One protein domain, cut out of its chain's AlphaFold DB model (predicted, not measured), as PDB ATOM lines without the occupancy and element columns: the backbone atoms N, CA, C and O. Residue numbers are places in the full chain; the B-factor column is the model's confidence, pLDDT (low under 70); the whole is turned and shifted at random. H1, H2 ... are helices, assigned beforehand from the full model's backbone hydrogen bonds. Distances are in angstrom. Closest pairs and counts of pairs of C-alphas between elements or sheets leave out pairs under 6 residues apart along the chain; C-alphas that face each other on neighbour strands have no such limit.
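What this domain is: This is residues 53 to 99 of the 162 residues of an uncharacterized protein of Bacteroides sp. CAG:1076 (UniProt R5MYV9). Two helices, H1 and H2, stand side by side with space between them and run opposite ways, joined at one end by a loop. From the other end of H2 a long link, residues 83 to 95, leads off on the side away from H1, makes a loop and reaches the short helix H3, so that H1, H2 and H3 follow one another in a loose row with H2 in the middle. The printed part has 47 residues, with three named helices in the order H1, H2, H3 and no named strand, and its class is all helix. The whole is loose, with a radius of gyration of the C-alphas of 12.1 A, and its C-alphas span 31 by 23 by 13 A along the three main axes.

Where its parts are: The printed part begins with H1, residues 53 to 62, which runs from C-alpha 53 at (10.389, -23.088, 7.865) to C-alpha 62 at (-0.177, -15.784, 14.066), 14.3 A from first to last C-alpha. After 8 residues comes H2, residues 71 to 82, the longest helix with 12 residues and 16.5 A from first to last C-alpha; it begins at C-alpha 71 at (-2.844, -1.963, 6.798). After 13 more residues comes H3, residues 96 to 99, 5.5 A from first to last C-alpha, and it ends at C-alpha 99 at (6.696, 5.449, 7.618).

How they stand to each other: H1 and H2 are close but not clearly touching, with 1 pair of C-alphas within 8 A. Their closest C-alphas are those of Leu 60 and Ile 77, 6.5 A apart, and their centres are 13.5 A apart. Their lines stand at a shallow tilt of 12 degrees, and they run opposite ways. H3 touches no helix: H1 and H3 are apart, and H2 and H3 are apart too. In H1 and H2 every O i to N i+4 pair is within hydrogen-bond range; H3, with 4 residues, is too short for such a pair, and its 1 pair of O i and N i+3 is within range.

The domain as a whole: The C-alphas of Glu 54 and Ala 97 are the two farthest apart, at 34.7 A, and the first and last printed C-alphas, those of Gln 53 and Ala 99, are 28.8 A apart. The link from H1 to H2 is short, and the link from H2 to H3 is long. Residues 53 to 58, which belong to H1, stand free, and so do residues 66 to 71. Without these stretches the body has 35 residues and spans 28 by 20 by 11 A. The printed part has no cut. The mean pLDDT of the printed part is 87.6, and no printed residue is under 70.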
ATOM      1  N   GLN A  53      11.357 -23.421   8.906       94.44
ATOM      2  CA  GLN A  53      10.389 -23.088   7.865       94.44
ATOM      3  C   GLN A  53       8.958 -23.047   8.411       94.44
ATOM      4  O   GLN A  53       8.198 -22.131   8.095       94.44
ATOM      5  N   GLU A  54       8.592 -24.015   9.251       95.19
ATOM      6  CA  GLU A  54       7.281 -24.053   9.903       95.19
ATOM      7  C   GLU A  54       7.134 -22.923  10.918       95.19
ATOM      8  O   GLU A  54       6.113 -22.234  10.910       95.19
ATOM      9  N   ALA A  55       8.168 -22.678  11.726       93.88
ATOM     10  CA  ALA A  55       8.205 -21.570  12.671       93.88
ATOM     11  C   ALA A  55       8.040 -20.224  11.950       93.88
ATOM     12  O   ALA A  55       7.220 -19.402  12.356       93.88
ATOM     13  N   TYR A  56       8.751 -20.017  10.836       93.94
ATOM     14  CA  TYR A  56       8.611 -18.814  10.012       93.94
ATOM     15  C   TYR A  56       7.170 -18.615   9.527       93.94
ATOM     16  O   TYR A  56       6.614 -17.525   9.663       93.94
ATOM     17  N   ARG A  57       6.536 -19.675   9.014       94.00
ATOM     18  CA  ARG A  57       5.145 -19.626   8.549       94.00
ATOM     19  C   ARG A  57       4.176 -19.294   9.689       94.00
ATOM     20  O   ARG A  57       3.361 -18.389   9.536       94.00
ATOM     21  N   LYS A  58       4.298 -19.977  10.833       92.62
ATOM     22  CA  LYS A  58       3.457 -19.734  12.015       92.62
ATOM     23  C   LYS A  58       3.587 -18.299  12.514       92.62
ATOM     24  O   LYS A  58       2.576 -17.653  12.758       92.62
ATOM     25  N   VAL A  59       4.808 -17.770  12.600       92.62
ATOM     26  CA  VAL A  59       5.048 -16.378  13.010       92.62
ATOM     27  C   VAL A  59       4.393 -15.403  12.032       92.62
ATOM     28  O   VAL A  59       3.701 -14.483  12.464       92.62
ATOM     29  N   LEU A  60       4.544 -15.613  10.722       91.94
ATOM     30  CA  LEU A  60       3.902 -14.749   9.730       91.94
ATOM     31  C   LEU A  60       2.374 -14.764   9.820       91.94
ATOM     32  O   LEU A  60       1.761 -13.735   9.558       91.94
ATOM     33  N   GLU A  61       1.765 -15.891  10.183       90.25
ATOM     34  CA  GLU A  61       0.309 -16.046  10.275       90.25
ATOM     35  C   GLU A  61      -0.267 -15.575  11.616       90.25
ATOM     36  O   GLU A  61      -1.317 -14.936  11.630       90.25
ATOM     37  N   GLN A  62       0.424 -15.830  12.727       88.50
ATOM     38  CA  GLN A  62      -0.177 -15.784  14.066       88.50
ATOM     39  C   GLN A  62       0.429 -14.731  14.997       88.50
ATOM     40  O   GLN A  62      -0.162 -14.450  16.037       88.50
ATOM     41  N   ALA A  63       1.588 -14.147  14.671       87.94
ATOM     42  CA  ALA A  63       2.228 -13.183  15.565       87.94
ATOM     43  C   ALA A  63       1.376 -11.918  15.762       87.94
ATOM     44  O   ALA A  63       0.847 -11.360  14.800       87.94
ATOM     45  N   GLY A  64       1.308 -11.449  17.011       83.81
ATOM     46  CA  GLY A  64       0.555 -10.254  17.394       83.81
ATOM     47  C   GLY A  64      -0.964 -10.461  17.388       83.81
ATOM     48  O   GLY A  64      -1.457 -11.586  17.474       83.81
ATOM     49  N   CYS A  65      -1.710  -9.360  17.291       80.75
ATOM     50  CA  CYS A  65      -3.171  -9.358  17.194       80.75
ATOM     51  C   CYS A  65      -3.623  -9.803  15.794       80.75
ATOM     52  O   CYS A  65      -4.035  -9.001  14.966       80.75
ATOM     53  N   SER A  66      -3.513 -11.101  15.510       81.88
ATOM     54  CA  SER A  66      -3.680 -11.651  14.159       81.88
ATOM     55  C   SER A  66      -5.131 -11.878  13.713       81.88
ATOM     56  O   SER A  66      -5.339 -12.150  12.531       81.88
ATOM     57  N   LEU A  67      -6.123 -11.733  14.605       82.88
ATOM     58  CA  LEU A  67      -7.548 -11.921  14.283       82.88
ATOM     59  C   LEU A  67      -8.020 -10.964  13.175       82.88
ATOM     60  O   LEU A  67      -8.691 -11.379  12.235       82.88
ATOM     61  N   VAL A  68      -7.635  -9.690  13.269       85.19
ATOM     62  CA  VAL A  68      -7.856  -8.673  12.236       85.19
ATOM     63  C   VAL A  68      -6.601  -7.818  12.160       85.19
ATOM     64  O   VAL A  68      -6.296  -7.086  13.096       85.19
ATOM     65  N   ARG A  69      -5.876  -7.921  11.045       86.56
ATOM     66  CA  ARG A  69      -4.666  -7.132  10.794       86.56
ATOM     67  C   ARG A  69      -5.007  -5.812  10.135       86.56
ATOM     68  O   ARG A  69      -5.830  -5.781   9.216       86.56
ATOM     69  N   ASP A  70      -4.345  -4.750  10.572       85.50
ATOM     70  CA  ASP A  70      -4.466  -3.452   9.925       85.50
ATOM     71  C   ASP A  70      -3.574  -3.349   8.673       85.50
ATOM     72  O   ASP A  70      -2.892  -4.297   8.257       85.50
ATOM     73  N   ASP A  71      -3.620  -2.193   8.014       85.50
ATOM     74  CA  ASP A  71      -2.844  -1.963   6.798       85.50
ATOM     75  C   ASP A  71      -1.324  -2.017   7.068       85.50
ATOM     76  O   ASP A  71      -0.577  -2.511   6.220       85.50
ATOM     77  N   TYR A  72      -0.864  -1.601   8.256       85.81
ATOM     78  CA  TYR A  72       0.553  -1.610   8.642       85.81
ATOM     79  C   TYR A  72       1.065  -3.022   8.912       85.81
ATOM     80  O   TYR A  72       2.131  -3.393   8.419       85.81
ATOM     81  N   ASP A  73       0.303  -3.836   9.638       87.31
ATOM     82  CA  ASP A  73       0.627  -5.238   9.892       87.31
ATOM     83  C   ASP A  73       0.798  -6.006   8.577       87.31
ATOM     84  O   ASP A  73       1.771  -6.744   8.382       87.31
ATOM     85  N   ASN A  74      -0.130  -5.807   7.635       88.94
ATOM     86  CA  ASN A  74      -0.062  -6.405   6.303       88.94
ATOM     87  C   ASN A  74       1.169  -5.926   5.528       88.94
ATOM     88  O   ASN A  74       1.821  -6.709   4.821       88.94
ATOM     89  N   GLU A  75       1.521  -4.653   5.679       89.19
ATOM     90  CA  GLU A  75       2.703  -4.099   5.049       89.19
ATOM     91  C   GLU A  75       3.995  -4.707   5.606       89.19
ATOM     92  O   GLU A  75       4.858  -5.133   4.833       89.19
ATOM     93  N   ILE A  76       4.104  -4.831   6.930       89.31
ATOM     94  CA  ILE A  76       5.251  -5.438   7.613       89.31
ATOM     95  C   ILE A  76       5.409  -6.902   7.189       89.31
ATOM     96  O   ILE A  76       6.512  -7.324   6.836       89.31
ATOM     97  N   ILE A  77       4.321  -7.679   7.117       91.44
ATOM     98  CA  ILE A  77       4.362  -9.050   6.576       91.44
ATOM     99  C   ILE A  77       4.917  -9.053   5.148       91.44
ATOM    100  O   ILE A  77       5.755  -9.889   4.802       91.44
ATOM    101  N   SER A  78       4.450  -8.135   4.300       91.38
ATOM    102  CA  SER A  78       4.909  -8.014   2.915       91.38
ATOM    103  C   SER A  78       6.395  -7.649   2.834       91.38
ATOM    104  O   SER A  78       7.116  -8.185   1.990       91.38
ATOM    105  N   GLN A  79       6.876  -6.766   3.708       91.25
ATOM    106  CA  GLN A  79       8.290  -6.410   3.818       91.25
ATOM    107  C   GLN A  79       9.142  -7.608   4.247       91.25
ATOM    108  O   GLN A  79      10.142  -7.902   3.593       91.25
ATOM    109  N   ILE A  80       8.702  -8.360   5.261       91.94
ATOM    110  CA  ILE A  80       9.390  -9.568   5.738       91.94
ATOM    111  C   ILE A  80       9.452 -10.633   4.637       91.94
ATOM    112  O   ILE A  80      10.508 -11.224   4.417       91.94
ATOM    113  N   LYS A  81       8.354 -10.859   3.904       92.75
ATOM    114  CA  LYS A  81       8.314 -11.812   2.779       92.75
ATOM    115  C   LYS A  81       9.246 -11.412   1.633       92.75
ATOM    116  O   LYS A  81       9.816 -12.280   0.980       92.75
ATOM    117  N   ARG A  82       9.394 -10.109   1.378       92.44
ATOM    118  CA  ARG A  82      10.278  -9.567   0.333       92.44
ATOM    119  C   ARG A  82      11.728  -9.390   0.794       92.44
ATOM    120  O   ARG A  82      12.599  -9.228  -0.054       92.44
ATOM    121  N   GLY A  83      11.984  -9.396   2.101       91.75
ATOM    122  CA  GLY A  83      13.300  -9.113   2.675       91.75
ATOM    123  C   GLY A  83      13.763  -7.672   2.443       91.75
ATOM    124  O   GLY A  83      14.954  -7.438   2.254       91.75
ATOM    125  N   VAL A  84      12.835  -6.711   2.409       89.56
ATOM    126  CA  VAL A  84      13.131  -5.286   2.173       89.56
ATOM    127  C   VAL A  84      12.740  -4.447   3.380       89.56
ATOM    128  O   VAL A  84      11.779  -4.771   4.068       89.56
ATOM    129  N   SER A  85      13.444  -3.340   3.601       85.75
ATOM    130  CA  SER A  85      13.075  -2.336   4.600       85.75
ATOM    131  C   SER A  85      13.097  -0.952   3.938       85.75
ATOM    132  O   SER A  85      14.153  -0.325   3.858       85.75
ATOM    133  N   PRO A  86      11.971  -0.528   3.330       84.25
ATOM    134  CA  PRO A  86      11.932   0.638   2.448       84.25
ATOM    135  C   PRO A  86      11.901   1.976   3.199       84.25
ATOM    136  O   PRO A  86      12.116   3.016   2.582       84.25
ATOM    137  N   TYR A  87      11.610   1.960   4.500       85.25
ATOM    138  CA  TYR A  87      11.375   3.163   5.293       85.25
ATOM    139  C   TYR A  87      12.592   3.599   6.099       85.25
ATOM    140  O   TYR A  87      13.467   2.802   6.444       85.25
ATOM    141  N   GLY A  88      12.616   4.890   6.434       81.81
ATOM    142  CA  GLY A  88      13.674   5.475   7.247       81.81
ATOM    143  C   GLY A  88      15.056   5.422   6.590       81.81
ATOM    144  O   GLY A  88      15.193   5.350   5.369       81.81
ATOM    145  N   ASN A  89      16.100   5.485   7.411       81.12
ATOM    146  CA  ASN A  89      17.483   5.402   6.953       81.12
ATOM    147  C   ASN A  89      17.954   3.941   7.006       81.12
ATOM    148  O   ASN A  89      18.406   3.481   8.050       81.12
ATOM    149  N   ASN A  90      17.825   3.200   5.901       79.06
ATOM    150  CA  ASN A  90      18.104   1.754   5.827       79.06
ATOM    151  C   ASN A  90      17.264   0.903   6.802       79.06
ATOM    152  O   ASN A  90      17.779  -0.035   7.410       79.06
ATOM    153  N   GLY A  91      15.982   1.234   6.972       80.62
ATOM    154  CA  GLY A  91      15.068   0.508   7.858       80.62
ATOM    155  C   GLY A  91      14.959   1.056   9.278       80.62
ATOM    156  O   GLY A  91      14.130   0.585  10.053       80.62
ATOM    157  N   PHE A  92      15.755   2.069   9.627       82.50
ATOM    158  CA  PHE A  92      15.640   2.767  10.905       82.50
ATOM    159  C   PHE A  92      14.714   3.975  10.768       82.50
ATOM    160  O   PHE A  92      15.041   4.950  10.088       82.50
ATOM    161  N   ILE A  93      13.541   3.881  11.394       85.31
ATOM    162  CA  ILE A  93      12.530   4.940  11.445       85.31
ATOM    163  C   ILE A  93      12.801   5.796  12.688       85.31
ATOM    164  O   ILE A  93      12.588   5.348  13.811       85.31
ATOM    165  N   ASP A  94      13.240   7.034  12.482       87.94
ATOM    166  CA  ASP A  94      13.469   8.028  13.537       87.94
ATOM    167  C   ASP A  94      12.218   8.880  13.808       87.94
ATOM    168  O   ASP A  94      12.067   9.479  14.871       87.94
ATOM    169  N   THR A  95      11.309   8.963  12.832       87.62
ATOM    170  CA  THR A  95      10.083   9.766  12.905       87.62
ATOM    171  C   THR A  95       8.905   9.046  12.244       87.62
ATOM    172  O   THR A  95       9.091   8.417  11.202       87.62
ATOM    173  N   PRO A  96       7.665   9.199  12.751       84.75
ATOM    174  CA  PRO A  96       6.487   8.577  12.137       84.75
ATOM    175  C   PRO A  96       6.297   8.950  10.660       84.75
ATOM    176  O   PRO A  96       5.871   8.127   9.855       84.75
ATOM    177  N   ALA A  97       6.677  10.172  10.273       85.44
ATOM    178  CA  ALA A  97       6.595  10.644   8.892       85.44
ATOM    179  C   ALA A  97       7.424   9.796   7.907       85.44
ATOM    180  O   ALA A  97       7.044   9.670   6.746       85.44
ATOM    181  N   GLN A  98       8.520   9.171   8.358       84.75
ATOM    182  CA  GLN A  98       9.335   8.282   7.520       84.75
ATOM    183  C   GLN A  98       8.637   6.956   7.174       84.75
ATOM    184  O   GLN A  98       9.102   6.264   6.271       84.75
ATOM    185  N   ALA A  99       7.538   6.623   7.858       82.31
ATOM    186  CA  ALA A  99       6.696   5.449   7.618       82.31
ATOM    187  C   ALA A  99       5.257   5.832   7.209       82.31
ATOM    188  O   ALA A  99       4.318   5.066   7.407       82.31
TER     189      ALA A  99